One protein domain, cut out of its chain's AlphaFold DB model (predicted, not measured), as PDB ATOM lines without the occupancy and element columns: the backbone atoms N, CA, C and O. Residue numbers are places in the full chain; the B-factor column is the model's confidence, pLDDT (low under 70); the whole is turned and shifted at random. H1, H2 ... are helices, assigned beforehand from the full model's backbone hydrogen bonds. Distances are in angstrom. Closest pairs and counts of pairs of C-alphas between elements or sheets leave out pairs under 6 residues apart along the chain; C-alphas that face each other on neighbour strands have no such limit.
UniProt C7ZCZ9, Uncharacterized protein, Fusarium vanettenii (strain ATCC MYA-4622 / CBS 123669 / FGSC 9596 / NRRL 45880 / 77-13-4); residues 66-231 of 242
ATOM      1  N   LEU A  66     106.816 152.807  81.974       66.88
ATOM      2  CA  LEU A  66     107.173 153.860  82.918       66.88
ATOM      3  C   LEU A  66     106.138 153.940  84.052       66.88
ATOM      4  O   LEU A  66     106.513 153.996  85.221       66.88
ATOM      5  N   ALA A  67     104.852 153.844  83.706       65.69
ATOM      6  CA  ALA A  67     103.719 153.734  84.618       65.69
ATOM      7  C   ALA A  67     103.904 152.625  85.632       65.69
ATOM      8  O   ALA A  67     103.831 152.851  86.831       65.69
ATOM      9  N   SER A  68     104.148 151.416  85.127       70.00
ATOM     10  CA  SER A  68     104.295 150.220  85.934       70.00
ATOM     11  C   SER A  68     105.453 150.406  86.907       70.00
ATOM     12  O   SER A  68     105.294 150.157  88.099       70.00
ATOM     13  N   LYS A  69     106.581 150.962  86.448       76.31
ATOM     14  CA  LYS A  69     107.717 151.292  87.313       76.31
ATOM     15  C   LYS A  69     107.352 152.304  88.407       76.31
ATOM     16  O   LYS A  69     107.719 152.084  89.560       76.31
ATOM     17  N   TYR A  70     106.631 153.376  88.078       72.62
ATOM     18  CA  TYR A  70     106.183 154.376  89.058       72.62
ATOM     19  C   TYR A  70     105.183 153.802  90.061       72.62
ATOM     20  O   TYR A  70     105.332 153.998  91.265       72.62
ATOM     21  N   LEU A  71     104.217 153.023  89.584       72.50
ATOM     22  CA  LEU A  71     103.261 152.307  90.419       72.50
ATOM     23  C   LEU A  71     103.978 151.365  91.381       72.50
ATOM     24  O   LEU A  71     103.706 151.396  92.577       72.50
ATOM     25  N   HIS A  72     104.954 150.591  90.900       74.06
ATOM     26  CA  HIS A  72     105.778 149.747  91.760       74.06
ATOM     27  C   HIS A  72     106.514 150.554  92.830       74.06
ATOM     28  O   HIS A  72     106.555 150.111  93.970       74.06
ATOM     29  N   GLN A  73     107.041 151.737  92.514       77.75
ATOM     30  CA  GLN A  73     107.697 152.595  93.508       77.75
ATOM     31  C   GLN A  73     106.719 153.139  94.558       77.75
ATOM     32  O   GLN A  73     107.049 153.152  95.745       77.75
ATOM     33  N   ILE A  74     105.521 153.560  94.141       73.19
ATOM     34  CA  ILE A  74     104.468 154.057  95.038       73.19
ATOM     35  C   ILE A  74     103.993 152.933  95.961       73.19
ATOM     36  O   ILE A  74     103.960 153.098  97.182       73.19
ATOM     37  N   PHE A  75     103.685 151.769  95.388       74.31
ATOM     38  CA  PHE A  75     103.281 150.597  96.154       74.31
ATOM     39  C   PHE A  75     104.394 150.103  97.063       74.31
ATOM     40  O   PHE A  75     104.112 149.737  98.193       74.31
ATOM     41  N   GLU A  76     105.649 150.120  96.618       76.62
ATOM     42  CA  GLU A  76     106.786 149.744  97.450       76.62
ATOM     43  C   GLU A  76     106.900 150.677  98.654       76.62
ATOM     44  O   GLU A  76     106.934 150.197  99.784       76.62
ATOM     45  N   LYS A  77     106.857 152.000  98.447       77.12
ATOM     46  CA  LYS A  77     106.848 152.954  99.562       77.12
ATOM     47  C   LYS A  77     105.742 152.615 100.554       77.12
ATOM     48  O   LYS A  77     106.014 152.466 101.740       77.12
ATOM     49  N   HIS A  78     104.519 152.439 100.072       72.88
ATOM     50  CA  HIS A  78     103.387 152.230 100.958       72.88
ATOM     51  C   HIS A  78     103.377 150.862 101.647       72.88
ATOM     52  O   HIS A  78     103.033 150.748 102.821       72.88
ATOM     53  N   LEU A  79     103.776 149.810 100.935       75.25
ATOM     54  CA  LEU A  79     103.831 148.457 101.469       75.25
ATOM     55  C   LEU A  79     104.876 148.366 102.582       75.25
ATOM     56  O   LEU A  79     104.594 147.801 103.632       75.25
ATOM     57  N   TYR A  80     106.053 148.966 102.410       77.25
ATOM     58  CA  TYR A  80     107.057 148.966 103.473       77.25
ATOM     59  C   TYR A  80     106.719 149.958 104.596       77.25
ATOM     60  O   TYR A  80     106.885 149.615 105.760       77.25
ATOM     61  N   GLU A  81     106.194 151.145 104.296       76.88
ATOM     62  CA  GLU A  81     105.883 152.158 105.315       76.88
ATOM     63  C   GLU A  81     104.675 151.781 106.191       76.88
ATOM     64  O   GLU A  81     104.742 151.907 107.418       76.88
ATOM     65  N   SER A  82     103.593 151.288 105.580       71.06
ATOM     66  CA  SER A  82     102.341 150.948 106.268       71.06
ATOM     67  C   SER A  82     102.283 149.474 106.652       71.06
ATOM     68  O   SER A  82     102.104 149.142 107.825       71.06
ATOM     69  N   ALA A  83     102.458 148.575 105.676       69.50
ATOM     70  CA  ALA A  83     102.332 147.140 105.928       69.50
ATOM     71  C   ALA A  83     103.566 146.566 106.637       69.50
ATOM     72  O   ALA A  83     103.441 145.628 107.416       69.50
ATOM     73  N   GLY A  84     104.748 147.164 106.445       76.62
ATOM     74  CA  GLY A  84     105.940 146.829 107.219       76.62
ATOM     75  C   GLY A  84     105.695 147.012 108.713       76.62
ATOM     76  O   GLY A  84     105.890 146.073 109.473       76.62
ATOM     77  N   LYS A  85     105.164 148.163 109.143       78.25
ATOM     78  CA  LYS A  85     104.842 148.402 110.560       78.25
ATOM     79  C   LYS A  85     103.752 147.464 111.085       78.25
ATOM     80  O   LYS A  85     103.924 146.904 112.164       78.25
ATOM     81  N   SER A  86     102.665 147.260 110.335       78.31
ATOM     82  CA  SER A  86     101.562 146.395 110.784       78.31
ATOM     83  C   SER A  86     101.952 144.916 110.867       78.31
ATOM     84  O   SER A  86     101.474 144.206 111.746       78.31
ATOM     85  N   LEU A  87     102.873 144.458 110.015       80.25
ATOM     86  CA  LEU A  87     103.412 143.093 110.025       80.25
ATOM     87  C   LEU A  87     104.645 142.931 110.927       80.25
ATOM     88  O   LEU A  87     105.354 141.932 110.812       80.25
ATOM     89  N   GLY A  88     104.962 143.911 111.782       85.38
ATOM     90  CA  GLY A  88     106.145 143.848 112.648       85.38
ATOM     91  C   GLY A  88     107.464 143.718 111.876       85.38
ATOM     92  O   GLY A  88     108.401 143.087 112.348       85.38
ATOM     93  N   TRP A  89     107.519 144.284 110.671       90.75
ATOM     94  CA  TRP A  89     108.640 144.251 109.734       90.75
ATOM     95  C   TRP A  89     109.039 142.847 109.270       90.75
ATOM     96  O   TRP A  89     110.207 142.601 108.977       90.75
ATOM     97  N   LEU A  90     108.062 141.951 109.088       90.06
ATOM     98  CA  LEU A  90     108.257 140.620 108.495       90.06
ATOM     99  C   LEU A  90     109.213 140.580 107.279       90.06
ATOM    100  O   LEU A  90     110.086 139.706 107.246       90.06
ATOM    101  N   PRO A  91     109.140 141.513 106.301       90.69
ATOM    102  CA  PRO A  91     110.074 141.514 105.176       90.69
ATOM    103  C   PRO A  91     111.554 141.580 105.583       90.69
ATOM    104  O   PRO A  91     112.390 141.018 104.879       90.69
ATOM    105  N   MET A  92     111.889 142.208 106.716       93.19
ATOM    106  CA  MET A  92     113.260 142.275 107.230       93.19
ATOM    107  C   MET A  92     113.763 140.896 107.679       93.19
ATOM    108  O   MET A  92     114.885 140.521 107.344       93.19
ATOM    109  N   PHE A  93     112.926 140.107 108.357       93.69
ATOM    110  CA  PHE A  93     113.263 138.744 108.785       93.69
ATOM    111  C   PHE A  93     113.419 137.796 107.595       93.69
ATOM    112  O   PHE A  93     114.401 137.062 107.497       93.69
ATOM    113  N   LEU A  94     112.484 137.847 106.640       92.25
ATOM    114  CA  LEU A  94     112.557 137.017 105.436       92.25
ATOM    115  C   LEU A  94     113.778 137.371 104.579       92.25
ATOM    116  O   LEU A  94     114.436 136.482 104.036       92.25
ATOM    117  N   ALA A  95     114.113 138.659 104.487       94.00
ATOM    118  CA  ALA A  95     115.307 139.103 103.788       94.00
ATOM    119  C   ALA A  95     116.589 138.636 104.489       94.00
ATOM    120  O   ALA A  95     117.494 138.149 103.814       94.00
ATOM    121  N   ALA A  96     116.643 138.700 105.823       95.88
ATOM    122  CA  ALA A  96     117.759 138.182 106.610       95.88
ATOM    123  C   ALA A  96     117.951 136.667 106.416       95.88
ATOM    124  O   ALA A  96     119.054 136.225 106.098       95.88
ATOM    125  N   ARG A  97     116.864 135.884 106.477       94.06
ATOM    126  CA  ARG A  97     116.841 134.433 106.201       94.06
ATOM    127  C   ARG A  97     117.403 134.078 104.822       94.06
ATOM    128  O   ARG A  97     118.130 133.095 104.655       94.06
ATOM    129  N   GLN A  98     117.043 134.861 103.809       92.56
ATOM    130  CA  GLN A  98     117.439 134.612 102.421       92.56
ATOM    131  C   GLN A  98     118.815 135.194 102.072       92.56
ATOM    132  O   GLN A  98     119.418 134.764 101.090       92.56
ATOM    133  N   GLY A  99     119.329 136.139 102.862       92.75
ATOM    134  CA  GLY A  99     120.509 136.924 102.501       92.75
ATOM    135  C   GLY A  99     120.215 138.028 101.478       92.75
ATOM    136  O   GLY A  99     121.103 138.443 100.745       92.75
ATOM    137  N   ASN A 100     118.965 138.487 101.372       94.94
ATOM    138  CA  ASN A 100     118.555 139.461 100.363       94.94
ATOM    139  C   ASN A 100     118.849 140.902 100.816       94.94
ATOM    140  O   ASN A 100     117.999 141.583 101.397       94.94
ATOM    141  N   ILE A 101     120.053 141.381 100.497       96.12
ATOM    142  CA  ILE A 101     120.529 142.722 100.871       96.12
ATOM    143  C   ILE A 101     119.674 143.843 100.259       96.12
ATOM    144  O   ILE A 101     119.463 144.879 100.890       96.12
ATOM    145  N   LEU A 102     119.124 143.647  99.056       92.50
ATOM    146  CA  LEU A 102     118.268 144.649  98.411       92.50
ATOM    147  C   LEU A 102     117.000 144.903  99.232       92.50
ATOM    148  O   LEU A 102     116.631 146.055  99.456       92.50
ATOM    149  N   THR A 103     116.357 143.842  99.715       91.12
ATOM    150  CA  THR A 103     115.168 143.963 100.567       91.12
ATOM    151  C   THR A 103     115.511 144.527 101.945       91.12
ATOM    152  O   THR A 103     114.762 145.359 102.455       91.12
ATOM    153  N   LEU A 104     116.660 144.160 102.522       94.06
ATOM    154  CA  LEU A 104     117.151 144.751 103.774       94.06
ATOM    155  C   LEU A 104     117.354 146.272 103.646       94.06
ATOM    156  O   LEU A 104     116.844 147.038 104.467       94.06
ATOM    157  N   ASN A 105     117.990 146.720 102.558       93.69
ATOM    158  CA  ASN A 105     118.155 148.141 102.239       93.69
ATOM    159  C   ASN A 105     116.810 148.861 102.095       93.69
ATOM    160  O   ASN A 105     116.653 149.972 102.603       93.69
ATOM    161  N   LYS A 106     115.824 148.235 101.441       90.31
ATOM    162  CA  LYS A 106     114.465 148.789 101.326       90.31
ATOM    163  C   LYS A 106     113.813 148.946 102.696       90.31
ATOM    164  O   LYS A 106     113.366 150.041 103.021       90.31
ATOM    165  N   CYS A 107     113.827 147.902 103.526       91.38
ATOM    166  CA  CYS A 107     113.267 147.961 104.879       91.38
ATOM    167  C   CYS A 107     113.893 149.109 105.683       91.38
ATOM    168  O   CYS A 107     113.175 149.932 106.249       91.38
ATOM    169  N   LYS A 108     115.228 149.218 105.677       92.06
ATOM    170  CA  LYS A 108     115.944 150.286 106.387       92.06
ATOM    171  C   LYS A 108     115.603 151.674 105.854       92.06
ATOM    172  O   LYS A 108     115.340 152.574 106.648       92.06
ATOM    173  N   LYS A 109     115.560 151.846 104.527       91.19
ATOM    174  CA  LYS A 109     115.181 153.108 103.870       91.19
ATOM    175  C   LYS A 109     113.799 153.594 104.313       91.19
ATOM    176  O   LYS A 109     113.601 154.795 104.450       91.19
ATOM    177  N   PHE A 110     112.865 152.674 104.552       89.06
ATOM    178  CA  PHE A 110     111.510 152.984 105.015       89.06
ATOM    179  C   PHE A 110     111.358 152.991 106.548       89.06
ATOM    180  O   PHE A 110     110.241 153.038 107.057       89.06
ATOM    181  N   GLY A 111     112.469 153.004 107.292       89.19
ATOM    182  CA  GLY A 111     112.470 153.223 108.740       89.19
ATOM    183  C   GLY A 111     112.310 151.962 109.586       89.19
ATOM    184  O   GLY A 111     111.968 152.071 110.763       89.19
ATOM    185  N   ALA A 112     112.560 150.775 109.029       91.56
ATOM    186  CA  ALA A 112     112.600 149.552 109.821       91.56
ATOM    187  C   ALA A 112     113.708 149.633 110.891       91.56
ATOM    188  O   ALA A 112     114.866 149.925 110.548       91.56
ATOM    189  N   PRO A 113     113.397 149.366 112.173       91.19
ATOM    190  CA  PRO A 113     114.422 149.241 113.195       91.19
ATOM    191  C   PRO A 113     115.220 147.961 112.943       91.19
ATOM    192  O   PRO A 113     114.677 146.964 112.478       91.19
ATOM    193  N   VAL A 114     116.518 148.000 113.224       91.31
ATOM    194  CA  VAL A 114     117.424 146.870 112.957       91.31
ATOM    195  C   VAL A 114     117.374 145.853 114.105       91.31
ATOM    196  O   VAL A 114     117.324 144.652 113.861       91.31
ATOM    197  N   ASP A 115     117.280 146.346 115.341       89.62
ATOM    198  CA  ASP A 115     117.153 145.556 116.573       89.62
ATOM    199  C   ASP A 115     115.678 145.309 116.932       89.62
ATOM    200  O   ASP A 115     115.184 145.675 118.000       89.62
ATOM    201  N   ILE A 116     114.939 144.725 115.992       91.06
ATOM    202  CA  ILE A 116     113.571 144.252 116.226       91.06
ATOM    203  C   ILE A 116     113.566 142.784 116.626       91.06
ATOM    204  O   ILE A 116     114.426 142.011 116.216       91.06
ATOM    205  N   PHE A 117     112.544 142.392 117.380       91.19
ATOM    206  CA  PHE A 117     112.302 141.000 117.730       91.19
ATOM    207  C   PHE A 117     110.958 140.560 117.182       91.19
ATOM    208  O   PHE A 117     109.978 141.305 117.262       91.19
ATOM    209  N   TRP A 118     110.925 139.349 116.641       89.50
ATOM    210  CA  TRP A 118     109.697 138.740 116.175       89.50
ATOM    211  C   TRP A 118     108.797 138.425 117.360       89.50
ATOM    212  O   TRP A 118     109.198 137.736 118.300       89.50
ATOM    213  N   ASP A 119     107.576 138.930 117.299       84.75
ATOM    214  CA  ASP A 119     106.557 138.675 118.300       84.75
ATOM    215  C   ASP A 119     105.486 137.772 117.691       84.75
ATOM    216  O   ASP A 119     104.600 138.232 116.976       84.75
ATOM    217  N   SER A 120     105.619 136.469 117.928       75.62
ATOM    218  CA  SER A 120     104.638 135.476 117.491       75.62
ATOM    219  C   SER A 120     103.523 135.229 118.514       75.62
ATOM    220  O   SER A 120     102.766 134.285 118.322       75.62
ATOM    221  N   GLU A 121     103.447 135.989 119.617       75.31
ATOM    222  CA  GLU A 121     102.272 135.936 120.510       75.31
ATOM    223  C   GLU A 121     101.071 136.649 119.873       75.31
ATOM    224  O   GLU A 121      99.919 136.367 120.189       75.31
ATOM    225  N   ASP A 122     101.341 137.529 118.910       74.44
ATOM    226  CA  ASP A 122     100.347 138.092 118.011       74.44
ATOM    227  C   ASP A 122      99.893 137.036 116.983       74.44
ATOM    228  O   ASP A 122     100.633 136.671 116.059       74.44
ATOM    229  N   ASP A 123      98.644 136.580 117.127       67.50
ATOM    230  CA  ASP A 123      97.974 135.611 116.249       67.50
ATOM    231  C   ASP A 123      98.112 135.947 114.755       67.50
ATOM    232  O   ASP A 123      98.214 135.049 113.911       67.50
ATOM    233  N   PHE A 124      98.114 137.233 114.396       71.94
ATOM    234  CA  PHE A 124      98.232 137.652 113.005       71.94
ATOM    235  C   PHE A 124      99.649 137.422 112.467       71.94
ATOM    236  O   PHE A 124      99.818 136.898 111.362       71.94
ATOM    237  N   LYS A 125     100.677 137.742 113.261       73.75
ATOM    238  CA  LYS A 125     102.086 137.533 112.888       73.75
ATOM    239  C   LYS A 125     102.445 136.051 112.872       73.75
ATOM    240  O   LYS A 125     103.085 135.596 111.924       73.75
ATOM    241  N   ALA A 126     101.962 135.285 113.850       70.44
ATOM    242  CA  ALA A 126     102.140 133.836 113.896       70.44
ATOM    243  C   ALA A 126     101.597 133.148 112.631       70.44
ATOM    244  O   ALA A 126     102.259 132.284 112.062       70.44
ATOM    245  N   ARG A 127     100.429 133.579 112.128       72.88
ATOM    246  CA  ARG A 127      99.867 133.074 110.861       72.88
ATOM    247  C   ARG A 127     100.640 133.548 109.635       72.88
ATOM    248  O   ARG A 127     100.772 132.792 108.676       72.88
ATOM    249  N   ALA A 128     101.127 134.788 109.644       74.19
ATOM    250  CA  ALA A 128     101.868 135.349 108.518       74.19
ATOM    251  C   ALA A 128     103.213 134.640 108.293       74.19
ATOM    252  O   ALA A 128     103.669 134.532 107.153       74.19
ATOM    253  N   SER A 129     103.866 134.164 109.356       78.00
ATOM    254  CA  SER A 129     105.110 133.392 109.263       78.00
ATOM    255  C   SER A 129     105.316 132.485 110.484       78.00
ATOM    256  O   SER A 129     106.069 132.850 111.388       78.00
ATOM    257  N   PRO A 130     104.716 131.279 110.490       76.44
ATOM    258  CA  PRO A 130     104.822 130.341 111.615       76.44
ATOM    259  C   PRO A 130     106.238 129.776 111.792       76.44
ATOM    260  O   PRO A 130     106.615 129.343 112.875       76.44
ATOM    261  N   GLU A 131     107.040 129.812 110.728       84.56
ATOM    262  CA  GLU A 131     108.432 129.352 110.710       84.56
ATOM    263  C   GLU A 131     109.385 130.296 111.462       84.56
ATOM    264  O   GLU A 131     110.500 129.912 111.811       84.56
ATOM    265  N   ILE A 132     109.009 131.570 111.646       85.25
ATOM    266  CA  ILE A 132     109.825 132.521 112.410       85.25
ATOM    267  C   ILE A 132     109.462 132.353 113.876       85.25
ATOM    268  O   ILE A 132     108.333 132.600 114.301       85.25
ATOM    269  N   GLN A 133     110.440 131.920 114.654       84.56
ATOM    270  CA  GLN A 133     110.211 131.600 116.048       84.56
ATOM    271  C   GLN A 133     110.095 132.871 116.905       84.56
ATOM    272  O   GLN A 133     110.749 133.878 116.634       84.56
ATOM    273  N   HIS A 134     109.315 132.804 117.988       87.06
ATOM    274  CA  HIS A 134     109.186 133.911 118.938       87.06
ATOM    275  C   HIS A 134     110.552 134.407 119.438       87.06
ATOM    276  O   HIS A 134     111.466 133.613 119.717       87.06
ATOM    277  N   GLY A 135     110.667 135.726 119.587       88.12
ATOM    278  CA  GLY A 135     111.803 136.400 120.204       88.12
ATOM    279  C   GLY A 135     113.086 136.370 119.378       88.12
ATOM    280  O   GLY A 135     114.124 136.747 119.911       88.12
ATOM    281  N   ILE A 136     113.043 135.916 118.121       90.44
ATOM    282  CA  ILE A 136     114.203 135.954 117.226       90.44
ATOM    283  C   ILE A 136     114.370 137.357 116.637       90.44
ATOM    284  O   ILE A 136     113.382 138.026 116.337       90.44
ATOM    285  N   SER A 137     115.605 137.811 116.476       93.94
ATOM    286  CA  SER A 137     115.961 139.034 115.749       93.94
ATOM    287  C   SER A 137     116.310 138.743 114.281       93.94
ATOM    288  O   SER A 137     116.657 137.608 113.941       93.94
ATOM    289  N   PRO A 138     116.297 139.748 113.382       95.31
ATOM    290  CA  PRO A 138     116.800 139.578 112.020       95.31
ATOM    291  C   PRO A 138     118.257 139.092 111.985       95.31
ATOM    292  O   PRO A 138     118.623 138.312 111.110       95.31
ATOM    293  N   LEU A 139     119.087 139.514 112.950       95.50
ATOM    294  CA  LEU A 139     120.478 139.070 113.063       95.50
ATOM    295  C   LEU A 139     120.561 137.573 113.362       95.50
ATOM    296  O   LEU A 139     121.261 136.846 112.659       95.50
ATOM    297  N   GLU A 140     119.810 137.098 114.354       93.31
ATOM    298  CA  GLU A 140     119.737 135.671 114.675       93.31
ATOM    299  C   GLU A 140     119.182 134.854 113.502       93.31
ATOM    300  O   GLU A 140     119.712 133.786 113.207       93.31
ATOM    301  N   GLU A 141     118.191 135.373 112.773       93.56
ATOM    302  CA  GLU A 141     117.646 134.720 111.579       93.56
ATOM    303  C   GLU A 141     118.690 134.598 110.451       93.56
ATOM    304  O   GLU A 141     118.775 133.570 109.776       93.56
ATOM    305  N   ALA A 142     119.537 135.610 110.249       95.44
ATOM    306  CA  ALA A 142     120.642 135.522 109.293       95.44
ATOM    307  C   ALA A 142     121.712 134.504 109.738       95.44
ATOM    308  O   ALA A 142     122.267 133.784 108.901       95.44
ATOM    309  N   ILE A 143     121.983 134.415 111.045       93.75
ATOM    310  CA  ILE A 143     122.951 133.478 111.633       93.75
ATOM    311  C   ILE A 143     122.487 132.028 111.464       93.75
ATOM    312  O   ILE A 143     123.247 131.203 110.950       93.75
ATOM    313  N   THR A 144     121.244 131.718 111.846       90.56
ATOM    314  CA  THR A 144     120.675 130.361 111.750       90.56
ATOM    315  C   THR A 144     120.616 129.856 110.311       90.56
ATOM    316  O   THR A 144     120.729 128.658 110.075       90.56
ATOM    317  N   ASN A 145     120.509 130.767 109.340       91.31
ATOM    318  CA  ASN A 145     120.469 130.450 107.913       91.31
ATOM    319  C   ASN A 145     121.825 130.613 107.195       91.31
ATOM    320  O   ASN A 145     121.887 130.543 105.962       91.31
ATOM    321  N   HIS A 146     122.917 130.827 107.936       93.31
ATOM    322  CA  HIS A 146     124.290 130.947 107.422       93.31
ATOM    323  C   HIS A 146     124.458 132.029 106.339       93.31
ATOM    324  O   HIS A 146     125.165 131.843 105.340       93.31
ATOM    325  N   ARG A 147     123.784 133.172 106.507       95.00
ATOM    326  CA  ARG A 147     123.808 134.301 105.567       95.00
ATOM    327  C   ARG A 147     124.849 135.336 105.988       95.00
ATOM    328  O   ARG A 147     124.503 136.393 106.503       95.00
ATOM    329  N   GLY A 148     126.125 135.037 105.737       94.38
ATOM    330  CA  GLY A 148     127.251 135.891 106.148       94.38
ATOM    331  C   GLY A 148     127.132 137.353 105.701       94.38
ATOM    332  O   GLY A 148     127.340 138.251 106.508       94.38
ATOM    333  N   GLU A 149     126.712 137.599 104.457       95.50
ATOM    334  CA  GLU A 149     126.516 138.959 103.923       95.50
ATOM    335  C   GLU A 149     125.404 139.730 104.648       95.50
ATOM    336  O   GLU A 149     125.539 140.924 104.903       95.50
ATOM    337  N   ALA A 150     124.308 139.058 105.015       96.81
ATOM    338  CA  ALA A 150     123.229 139.694 105.767       96.81
ATOM    339  C   ALA A 150     123.631 139.956 107.221       96.81
ATOM    340  O   ALA A 150     123.269 140.998 107.756       96.81
ATOM    341  N   VAL A 151     124.403 139.055 107.842       96.81
ATOM    342  CA  VAL A 151     124.980 139.276 109.178       96.81
ATOM    343  C   VAL A 151     125.881 140.506 109.168       96.81
ATOM    344  O   VAL A 151     125.692 141.403 109.983       96.81
ATOM    345  N   GLU A 152     126.816 140.583 108.221       97.06
ATOM    346  CA  GLU A 152     127.698 141.741 108.061       97.06
ATOM    347  C   GLU A 152     126.897 143.028 107.865       97.06
ATOM    348  O   GLU A 152     127.115 144.009 108.575       97.06
ATOM    349  N   TRP A 153     125.920 143.006 106.954       97.62
ATOM    350  CA  TRP A 153     125.061 144.157 106.709       97.62
ATOM    351  C   TRP A 153     124.321 144.594 107.979       97.62
ATOM    352  O   TRP A 153     124.334 145.776 108.308       97.62
ATOM    353  N   LEU A 154     123.713 143.664 108.724       96.94
ATOM    354  CA  LEU A 154     122.963 143.976 109.945       96.94
ATOM    355  C   LEU A 154     123.865 144.609 111.011       96.94
ATOM    356  O   LEU A 154     123.497 145.637 111.578       96.94
ATOM    357  N   LEU A 155     125.062 144.058 111.223       96.25
ATOM    358  CA  LEU A 155     126.045 144.609 112.161       96.25
ATOM    359  C   LEU A 155     126.488 146.024 111.752       96.25
ATOM    360  O   LEU A 155     126.502 146.925 112.587       96.25
ATOM    361  N   VAL A 156     126.761 146.258 110.462       96.25
ATOM    362  CA  VAL A 156     127.101 147.593 109.931       96.25
ATOM    363  C   VAL A 156     125.956 148.591 110.125       96.25
ATOM    364  O   VAL A 156     126.196 149.766 110.393       96.25
ATOM    365  N   GLN A 157     124.703 148.139 110.028       95.38
ATOM    366  CA  GLN A 157     123.524 148.973 110.280       95.38
ATOM    367  C   GLN A 157     123.236 149.214 111.773       95.38
ATOM    368  O   GLN A 157     122.226 149.850 112.099       95.38
ATOM    369  N   GLY A 158     124.116 148.745 112.663       92.94
ATOM    370  CA  GLY A 158     124.047 148.961 114.103       92.94
ATOM    371  C   GLY A 158     123.280 147.886 114.867       92.94
ATOM    372  O   GLY A 158     122.866 148.159 115.991       92.94
ATOM    373  N   ALA A 159     123.068 146.699 114.284       93.56
ATOM    374  CA  ALA A 159     122.517 145.578 115.037       93.56
ATOM    375  C   ALA A 159     123.459 145.213 116.187       93.56
ATOM    376  O   ALA A 159     124.653 144.998 115.960       93.56
ATOM    377  N   SER A 160     122.942 145.110 117.408       91.50
ATOM    378  CA  SER A 160     123.786 144.726 118.536       91.50
ATOM    379  C   SER A 160     124.050 143.216 118.518       91.50
ATOM    380  O   SER A 160     123.107 142.426 118.607       91.50
ATOM    381  N   PRO A 161     125.319 142.768 118.490       91.12
ATOM    382  CA  PRO A 161     125.642 141.341 118.500       91.12
ATOM    383  C   PRO A 161     125.374 140.666 119.854       91.12
ATOM    384  O   PRO A 161     125.481 139.446 119.961       91.12
ATOM    385  N   ASN A 162     125.046 141.453 120.884       89.50
ATOM    386  CA  ASN A 162     124.768 140.996 122.245       89.50
ATOM    387  C   ASN A 162     123.304 141.232 122.652       89.50
ATOM    388  O   ASN A 162     122.956 141.011 123.809       89.50
ATOM    389  N   ASN A 163     122.451 141.702 121.737       85.31
ATOM    390  CA  ASN A 163     121.033 141.919 121.999       85.31
ATOM    391  C   ASN A 163     120.233 140.691 121.555       85.31
ATOM    392  O   ASN A 163     120.157 140.383 120.369       85.31
ATOM    393  N   TYR A 164     119.665 139.969 122.517       86.19
ATOM    394  CA  TYR A 164     118.900 138.750 122.280       86.19
ATOM    395  C   TYR A 164     117.837 138.576 123.364       86.19
ATOM    396  O   TYR A 164     118.027 138.979 124.511       86.19
ATOM    397  N   LYS A 165     116.705 137.966 123.001       83.38
ATOM    398  CA  LYS A 165     115.616 137.639 123.942       83.38
ATOM    399  C   LYS A 165     115.573 136.165 124.339       83.38
ATOM    400  O   LYS A 165     114.772 135.771 125.182       83.38
ATOM    401  N   ARG A 166     116.396 135.339 123.698       77.50
ATOM    402  CA  ARG A 166     116.424 133.884 123.874       77.50
ATOM    403  C   ARG A 166     117.383 133.459 124.981       77.50
ATOM    404  O   ARG A 166     118.031 134.275 125.623       77.50
ATOM    405  N   TYR A 167     117.477 132.150 125.193       74.31
ATOM    406  CA  TYR A 167     118.332 131.554 126.221       74.31
ATOM    407  C   TYR A 167     119.841 131.698 125.962       74.31
ATOM    408  O   TYR A 167     120.621 131.440 126.875       74.31
ATOM    409  N   TYR A 168     120.260 132.049 124.744       79.12
ATOM    410  CA  TYR A 168     121.668 132.122 124.362       79.12
ATOM    411  C   TYR A 168     121.949 133.302 123.430       79.12
ATOM    412  O   TYR A 168     121.102 133.672 122.618       79.12
ATOM    413  N   SER A 169     123.160 133.853 123.525       87.69
ATOM    414  CA  SER A 169     123.626 134.947 122.673       87.69
ATOM    415  C   SER A 169     123.811 134.534 121.203       87.69
ATOM    416  O   SER A 169     124.082 133.361 120.910       87.69
ATOM    417  N   PRO A 170     123.766 135.497 120.259       89.00
ATOM    418  CA  PRO A 170     124.004 135.242 118.837       89.00
ATOM    419  C   PRO A 170     125.339 134.535 118.558       89.00
ATOM    420  O   PRO A 170     125.415 133.682 117.673       89.00
ATOM    421  N   LEU A 171     126.381 134.824 119.348       89.00
ATOM    422  CA  LEU A 171     127.687 134.166 119.248       89.00
ATOM    423  C   LEU A 171     127.626 132.677 119.611       89.00
ATOM    424  O   LEU A 171     128.236 131.855 118.923       89.00
ATOM    425  N   ILE A 172     126.895 132.318 120.670       86.12
ATOM    426  CA  ILE A 172     126.697 130.917 121.060       86.12
ATOM    427  C   ILE A 172     125.864 130.180 120.011       86.12
ATOM    428  O   ILE A 172     126.243 129.086 119.590       86.12
ATOM    429  N   GLY A 173     124.792 130.809 119.519       85.56
ATOM    430  CA  GLY A 173     123.982 130.261 118.431       85.56
ATOM    431  C   GLY A 173     124.812 129.982 117.175       85.56
ATOM    432  O   GLY A 173     124.761 128.880 116.627       85.56
ATOM    433  N   ALA A 174     125.650 130.937 116.761       88.38
ATOM    434  CA  ALA A 174     126.564 130.770 115.633       88.38
ATOM    435  C   ALA A 174     127.559 129.614 115.844       88.38
ATOM    436  O   ALA A 174     127.858 128.880 114.902       88.38
ATOM    437  N   HIS A 175     128.042 129.418 117.074       87.19
ATOM    438  CA  HIS A 175     128.967 128.335 117.406       87.19
ATOM    439  C   HIS A 175     128.330 126.951 117.238       87.19
ATOM    440  O   HIS A 175     128.923 126.096 116.580       87.19
ATOM    441  N   TRP A 176     127.119 126.741 117.766       84.31
ATOM    442  CA  TRP A 176     126.380 125.485 117.576       84.31
ATOM    443  C   TRP A 176     126.124 125.189 116.105       84.31
ATOM    444  O   TRP A 176     126.313 124.065 115.645       84.31
ATOM    445  N   MET A 177     125.727 126.211 115.350       83.44
ATOM    446  CA  MET A 177     125.483 126.080 113.918       83.44
ATOM    447  C   MET A 177     126.752 125.687 113.159       83.44
ATOM    448  O   MET A 177     126.716 124.782 112.327       83.44
ATOM    449  N   HIS A 178     127.880 126.322 113.473       86.62
ATOM    450  CA  HIS A 178     129.169 125.981 112.887       86.62
ATOM    451  C   HIS A 178     129.585 124.540 113.219       86.62
ATOM    452  O   HIS A 178     129.904 123.773 112.313       86.62
ATOM    453  N   GLU A 179     129.542 124.141 114.493       85.31
ATOM    454  CA  GLU A 179     129.912 122.785 114.926       85.31
ATOM    455  C   GLU A 179     129.049 121.707 114.259       85.31
ATOM    456  O   GLU A 179     129.587 120.721 113.751       85.31
ATOM    457  N   ASN A 180     127.735 121.931 114.166       85.56
ATOM    458  CA  ASN A 180     126.817 121.015 113.492       85.56
ATOM    459  C   ASN A 180     127.146 120.865 112.000       85.56
ATOM    460  O   ASN A 180     127.189 119.743 111.497       85.56
ATOM    461  N   ILE A 181     127.434 121.962 111.288       85.81
ATOM    462  CA  ILE A 181     127.802 121.883 109.867       85.81
ATOM    463  C   ILE A 181     129.126 121.135 109.679       85.81
ATOM    464  O   ILE A 181     129.235 120.320 108.764       85.81
ATOM    465  N   ILE A 182     130.131 121.383 110.524       84.50
ATOM    466  CA  ILE A 182     131.422 120.685 110.441       84.50
ATOM    467  C   ILE A 182     131.258 119.185 110.717       84.50
ATOM    468  O   ILE A 182     131.875 118.362 110.033       84.50
ATOM    469  N   ALA A 183     130.400 118.814 111.671       83.25
ATOM    470  CA  ALA A 183     130.063 117.418 111.923       83.25
ATOM    471  C   ALA A 183     129.391 116.773 110.696       83.25
ATOM    472  O   ALA A 183     129.831 115.710 110.257       83.25
ATOM    473  N   CYS A 184     128.400 117.440 110.088       80.00
ATOM    474  CA  CYS A 184     127.763 116.972 108.851       80.00
ATOM    475  C   CYS A 184     128.771 116.827 107.704       80.00
ATOM    476  O   CYS A 184     128.818 115.780 107.066       80.00
ATOM    477  N   LEU A 185     129.637 117.825 107.488       81.75
ATOM    478  CA  LEU A 185     130.698 117.755 106.478       81.75
ATOM    479  C   LEU A 185     131.592 116.541 106.682       81.75
ATOM    480  O   LEU A 185     131.913 115.853 105.718       81.75
ATOM    481  N   SER A 186     131.987 116.280 107.926       78.00
ATOM    482  CA  SER A 186     132.870 115.164 108.252       78.00
ATOM    483  C   SER A 186     132.202 113.823 107.958       78.00
ATOM    484  O   SER A 186     132.846 112.942 107.408       78.00
ATOM    485  N   ILE A 187     130.917 113.664 108.286       78.06
ATOM    486  CA  ILE A 187     130.167 112.421 108.048       78.06
ATOM    487  C   ILE A 187     129.909 112.205 106.549       78.06
ATOM    488  O   ILE A 187     130.103 111.100 106.038       78.06
ATOM    489  N   ASP A 188     129.499 113.254 105.835       76.75
ATOM    490  CA  ASP A 188     129.041 113.145 104.448       76.75
ATOM    491  C   ASP A 188     130.186 113.083 103.430       76.75
ATOM    492  O   ASP A 188     130.005 112.501 102.356       76.75
ATOM    493  N   GLN A 189     131.384 113.581 103.778       68.69
ATOM    494  CA  GLN A 189     132.606 113.411 102.975       68.69
ATOM    495  C   GLN A 189     132.941 111.940 102.701       68.69
ATOM    496  O   GLN A 189     133.509 111.634 101.656       68.69
ATOM    497  N   TYR A 190     132.566 111.024 103.598       66.75
ATOM    498  CA  TYR A 190     132.790 109.589 103.408       66.75
ATOM    499  C   TYR A 190     131.697 108.902 102.583       66.75
ATOM    500  O   TYR A 190     131.893 107.777 102.130       66.75
ATOM    501  N   ARG A 191     130.533 109.541 102.408       71.38
ATOM    502  CA  ARG A 191     129.338 108.933 101.791       71.38
ATOM    503  C   ARG A 191     129.021 109.479 100.404       71.38
ATOM    504  O   ARG A 191     128.343 108.808  99.632       71.38
ATOM    505  N   THR A 192     129.493 110.682 100.091       77.69
ATOM    506  CA  THR A 192     129.096 111.427  98.892       77.69
ATOM    507  C   THR A 192     130.314 111.828  98.070       77.69
ATOM    508  O   THR A 192     131.373 112.123  98.615       77.69
ATOM    509  N   HIS A 193     130.160 111.900  96.745       77.75
ATOM    510  CA  HIS A 193     131.212 112.411  95.868       77.75
ATOM    511  C   HIS A 193     131.620 113.848  96.279       77.75
ATOM    512  O   HIS A 193     130.728 114.702  96.412       77.75
ATOM    513  N   PRO A 194     132.928 114.149  96.432       77.69
ATOM    514  CA  PRO A 194     133.421 115.435  96.941       77.69
ATOM    515  C   PRO A 194     132.903 116.671  96.192       77.69
ATOM    516  O   PRO A 194     132.613 117.689  96.817       77.69
ATOM    517  N   ASP A 195     132.723 116.564  94.873       84.00
ATOM    518  CA  ASP A 195     132.273 117.676  94.014       84.00
ATOM    519  C   ASP A 195     130.762 117.713  93.748       84.00
ATOM    520  O   ASP A 195     130.267 118.504  92.931       84.00
ATOM    521  N   SER A 196     129.993 116.864  94.435       87.31
ATOM    522  CA  SER A 196     128.539 116.884  94.300       87.31
ATOM    523  C   SER A 196     127.972 118.274  94.640       87.31
ATOM    524  O   SER A 196     128.524 118.990  95.486       87.31
ATOM    525  N   PRO A 197     126.856 118.693  94.007       88.62
ATOM    526  CA  PRO A 197     126.190 119.952  94.348       88.62
ATOM    527  C   PRO A 197     125.900 120.087  95.851       88.62
ATOM    528  O   PRO A 197     126.061 121.168  96.412       88.62
ATOM    529  N   PHE A 198     125.548 118.975  96.505       87.31
ATOM    530  CA  PHE A 198     125.333 118.902  97.947       87.31
ATOM    531  C   PHE A 198     126.601 119.238  98.747       87.31
ATOM    532  O   PHE A 198     126.569 120.135  99.586       87.31
ATOM    533  N   MET A 199     127.735 118.592  98.448       87.06
ATOM    534  CA  MET A 199     128.999 118.848  99.152       87.06
ATOM    535  C   MET A 199     129.525 120.271  98.925       87.06
ATOM    536  O   MET A 199     130.069 120.877  99.849       87.06
ATOM    537  N   ARG A 200     129.324 120.840  97.726       89.56
ATOM    538  CA  ARG A 200     129.658 122.246  97.439       89.56
ATOM    539  C   ARG A 200     128.834 123.213  98.285       89.56
ATOM    540  O   ARG A 200     129.397 124.124  98.889       89.56
ATOM    541  N   GLU A 201     127.525 122.997  98.369       89.38
ATOM    542  CA  GLU A 201     126.644 123.818  99.204       89.38
ATOM    543  C   GLU A 201     126.983 123.683 100.694       89.38
ATOM    544  O   GLU A 201     127.044 124.684 101.409       89.38
ATOM    545  N   LEU A 202     127.264 122.468 101.165       87.75
ATOM    546  CA  LEU A 202     127.618 122.225 102.560       87.75
ATOM    547  C   LEU A 202     128.955 122.893 102.936       87.75
ATOM    548  O   LEU A 202     129.063 123.503 104.001       87.75
ATOM    549  N   ARG A 203     129.948 122.872 102.034       89.94
ATOM    550  CA  ARG A 203     131.221 123.593 102.206       89.94
ATOM    551  C   ARG A 203     131.006 125.106 102.264       89.94
ATOM    552  O   ARG A 203     131.483 125.749 103.195       89.94
ATOM    553  N   ARG A 204     130.209 125.654 101.341       91.00
ATOM    554  CA  ARG A 204     129.836 127.077 101.329       91.00
ATOM    555  C   ARG A 204     129.168 127.498 102.644       91.00
ATOM    556  O   ARG A 204     129.442 128.576 103.168       91.00
ATOM    557  N   ARG A 205     128.295 126.655 103.209       90.44
ATOM    558  CA  ARG A 205     127.668 126.911 104.519       90.44
ATOM    559  C   ARG A 205     128.680 126.923 105.661       90.44
ATOM    560  O   ARG A 205     128.572 127.789 106.522       90.44
ATOM    561  N   ALA A 206     129.658 126.021 105.663       90.12
ATOM    562  CA  ALA A 206     130.706 125.995 106.685       90.12
ATOM    563  C   ALA A 206     131.613 127.228 106.635       90.12
ATOM    564  O   ALA A 206     131.911 127.820 107.673       90.12
ATOM    565  N   GLU A 207     131.997 127.651 105.430       91.81
ATOM    566  CA  GLU A 207     132.757 128.885 105.206       91.81
ATOM    567  C   GLU A 207     131.979 130.102 105.718       91.81
ATOM    568  O   GLU A 207     132.509 130.910 106.481       91.81
ATOM    569  N   ASN A 208     130.684 130.192 105.392       93.12
ATOM    570  CA  ASN A 208     129.826 131.253 105.912       93.12
ATOM    571  C   ASN A 208     129.671 131.195 107.433       93.12
ATOM    572  O   ASN A 208     129.699 132.239 108.075       93.12
ATOM    573  N   ALA A 209     129.526 130.011 108.025       91.19
ATOM    574  CA  ALA A 209     129.434 129.863 109.474       91.19
ATOM    575  C   ALA A 209     130.726 130.320 110.174       91.19
ATOM    576  O   ALA A 209     130.660 131.001 111.197       91.19
ATOM    577  N   SER A 210     131.892 130.025 109.588       90.88
ATOM    578  CA  SER A 210     133.191 130.512 110.076       90.88
ATOM    579  C   SER A 210     133.273 132.036 109.989       90.88
ATOM    580  O   SER A 210     133.557 132.703 110.981       90.88
ATOM    581  N   ARG A 211     132.914 132.602 108.829       94.56
ATOM    582  CA  ARG A 211     132.875 134.053 108.613       94.56
ATOM    583  C   ARG A 211     131.937 134.759 109.592       94.56
ATOM    584  O   ARG A 211     132.279 135.819 110.096       94.56
ATOM    585  N   ILE A 212     130.768 134.188 109.879       94.25
ATOM    586  CA  ILE A 212     129.809 134.747 110.842       94.25
ATOM    587  C   ILE A 212     130.420 134.826 112.245       94.25
ATOM    588  O   ILE A 212     130.249 135.842 112.916       94.25
ATOM    589  N   LEU A 213     131.158 133.802 112.685       92.31
ATOM    590  CA  LEU A 213     131.852 133.839 113.976       92.31
ATOM    591  C   LEU A 213     132.880 134.973 114.033       92.31
ATOM    592  O   LEU A 213     132.958 135.676 115.043       92.31
ATOM    593  N   ASP A 214     133.639 135.168 112.958       92.25
ATOM    594  CA  ASP A 214     134.634 136.237 112.876       92.25
ATOM    595  C   ASP A 214     133.980 137.625 112.842       92.25
ATOM    596  O   ASP A 214     134.423 138.521 113.559       92.25
ATOM    597  N   LEU A 215     132.879 137.789 112.097       94.56
ATOM    598  CA  LEU A 215     132.088 139.025 112.063       94.56
ATOM    599  C   LEU A 215     131.537 139.385 113.445       94.56
ATOM    600  O   LEU A 215     131.678 140.523 113.890       94.56
ATOM    601  N   LEU A 216     130.944 138.416 114.148       93.06
ATOM    602  CA  LEU A 216     130.404 138.634 115.489       93.06
ATOM    603  C   LEU A 216     131.511 139.024 116.472       93.06
ATOM    604  O   LEU A 216     131.369 140.005 117.198       93.06
ATOM    605  N   ARG A 217     132.646 138.315 116.466       90.62
ATOM    606  CA  ARG A 217     133.803 138.671 117.307       90.62
ATOM    607  C   ARG A 217     134.346 140.059 116.975       90.62
ATOM    608  O   ARG A 217     134.620 140.827 117.893       90.62
ATOM    609  N   GLY A 218     134.464 140.391 115.690       91.06
ATOM    610  CA  GLY A 218     134.897 141.708 115.222       91.06
ATOM    611  C   GLY A 218     133.952 142.834 115.647       91.06
ATOM    612  O   GLY A 218     134.411 143.926 115.966       91.06
ATOM    613  N   ALA A 219     132.651 142.550 115.739       91.62
ATOM    614  CA  ALA A 219     131.640 143.474 116.248       91.62
ATOM    615  C   ALA A 219     131.579 143.551 117.790       91.62
ATOM    616  O   ALA A 219     130.741 144.267 118.334       91.62
ATOM    617  N   GLY A 220     132.444 142.828 118.512       89.69
ATOM    618  CA  GLY A 220     132.463 142.824 119.977       89.69
ATOM    619  C   GLY A 220     131.407 141.916 120.615       89.69
ATOM    620  O   GLY A 220     130.990 142.155 121.751       89.69
ATOM    621  N   ALA A 221     130.959 140.874 119.907       88.69
ATOM    622  CA  ALA A 221     130.115 139.846 120.501       88.69
ATOM    623  C   ALA A 221     130.858 139.151 121.648       88.69
ATOM    624  O   ALA A 221     131.974 138.654 121.472       88.69
ATOM    625  N   VAL A 222     130.219 139.073 122.810       83.19
ATOM    626  CA  VAL A 222     130.746 138.378 123.984       83.19
ATOM    627  C   VAL A 222     129.700 137.398 124.506       83.19
ATOM    628  O   VAL A 222     128.524 137.747 124.591       83.19
ATOM    629  N   PRO A 223     130.095 136.167 124.871       75.00
ATOM    630  CA  PRO A 223     129.168 135.260 125.526       75.00
ATOM    631  C   PRO A 223     128.824 135.813 126.912       75.00
ATOM    632  O   PRO A 223     129.681 136.384 127.599       75.00
ATOM    633  N   SER A 224     127.584 135.617 127.356       71.12
ATOM    634  CA  SER A 224     127.197 136.008 128.712       71.12
ATOM    635  C   SER A 224     127.999 135.227 129.760       71.12
ATOM    636  O   SER A 224     128.538 134.147 129.501       71.12
ATOM    637  N   ARG A 225     128.078 135.738 130.997       66.56
ATOM    638  CA  ARG A 225     128.800 135.056 132.091       66.56
ATOM    639  C   ARG A 225     128.267 133.640 132.357       66.56
ATOM    640  O   ARG A 225     129.040 132.767 132.749       66.56
ATOM    641  N   VAL A 226     126.966 133.429 132.143       68.50
ATOM    642  CA  VAL A 226     126.292 132.128 132.273       68.50
ATOM    643  C   VAL A 226     126.674 131.211 131.108       68.50
ATOM    644  O   VAL A 226     127.088 130.077 131.332       68.50
ATOM    645  N   GLU A 227     126.654 131.721 129.878       70.88
ATOM    646  CA  GLU A 227     127.037 130.971 128.671       70.88
ATOM    647  C   GLU A 227     128.516 130.567 128.664       70.88
ATOM    648  O   GLU A 227     128.870 129.442 128.309       70.88
ATOM    649  N   ALA A 228     129.401 131.456 129.124       65.25
ATOM    650  CA  ALA A 228     130.828 131.181 129.244       65.25
ATOM    651  C   ALA A 228     131.124 130.008 130.200       65.25
ATOM    652  O   ALA A 228     132.165 129.355 130.078       65.25
ATOM    653  N   ALA A 229     130.223 129.721 131.148       66.12
ATOM    654  CA  ALA A 229     130.340 128.578 132.046       66.12
ATOM    655  C   ALA A 229     129.972 127.251 131.360       66.12
ATOM    656  O   ALA A 229     130.622 126.245 131.640       66.12
ATOM    657  N   TRP A 230     129.012 127.250 130.427       66.12
ATOM    658  CA  TRP A 230     128.639 126.065 129.636       66.12
ATOM    659  C   TRP A 230     129.768 125.614 128.689       66.12
ATOM    660  O   TRP A 230     129.911 124.430 128.409       66.12
ATOM    661  N   TYR A 231     130.627 126.546 128.266       60.09
ATOM    662  CA  TYR A 231     131.688 126.339 127.268       60.09
ATOM    663  C   TYR A 231     133.122 126.275 127.820       60.09
ATOM    664  O   TYR A 231     134.106 126.318 127.067       60.09
TER     665      TYR A 231
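AT A GLANCE: This is residues 66 to 231 of the 242 residues of an uncharacterized protein of Fusarium vanettenii (strain ATCC MYA-4622 / CBS 123669 / FGSC 9596 / NRRL 45880 / 77-13-4) (UniProt C7ZCZ9). Three helical hairpins stand side by side in a row: the long pair H7 and H8 at one end, the short pair H5 and H6 in the middle, then the short pair H2 and H3. Beyond H3, the long helix H1 slants away as an arm whose residues 66 to 75 stick out, while the small helices H4 and H9 lie off the row on loops. The printed part has 166 residues with nine named helices, H1 to H9 in chain order, and no named strand; its class is all helix. It is compact, with a radius of gyration of the C-alphas of 17.7 A and spans of 55 by 42 by 32 A.

IN THESE COORDINATES: The longest helix, H8, holds residues 197 to 218 and measures 31.4 A from C-alpha 197 at (126.190, 119.952, 94.348) to C-alpha 218 at (134.897, 141.708, 115.222). H7 is residues 170 to 188, 26.8 A long. H5 is residues 138 to 144 and H6 is residues 148 to 156. H2 is residues 90 to 98 and H3 is residues 101 to 109. H1, residues 66 to 86, runs 29.4 A from C-alpha 66 at (107.173, 153.860, 82.918), with a kink of 32 degrees near residue 80. H4 is residues 123 to 128, and H9 is residues 227 to 230.

HOW THE PARTS SIT: H8 and H7 form a hairpin and touch, closest at the C-alphas of Ala 209 and His 178, 5.2 A apart, at a shallow tilt of 26 degrees, opposite ways. With residues 208 to 215 alone H8 touches H6, closest at the C-alphas of Asn 208 and Gly 148, 5.3 A apart. With residues 170 to 177 alone H7 touches H5, closest at the C-alphas of Pro 170 and Glu 140, 6.0 A apart. H5 and H6 are a hairpin at a shallow tilt of 31 degrees; their closest C-alphas, of Ala 142 and Val 151, are 5.7 A apart. H5 touches H2, the same way at a shallow tilt of 29 degrees, with the C-alphas of Ala 142 and Ala 96 closest at 4.8 A. H2 and H3 are a hairpin, closest at the C-alphas of Met 92 and Leu 104, 5.8 A apart. With residues 80 to 84 alone H1 only just touches H3, with 3 pairs of C-alphas within 8 A, the closest those of Tyr 80 and Cys 107 at 6.4 A. H4 and H9 touch no helix. Each O i to N i+4 pair is within hydrogen-bond range in H2 to H8; in H1 16 of 17 are, and H9 is too short for such a pair.

THE WHOLE: The C-alphas of Ala 67 and Ala 229, the two farthest apart, are 59.9 A from each other. The printed part has no cut. The links from H3 to H4 and from H6 to H7, 13 residues each, are long. The mean pLDDT of the printed part is 84.9; 12 residues are under 70, among them residues 66 to 67, 189 to 190 and 228 to 231.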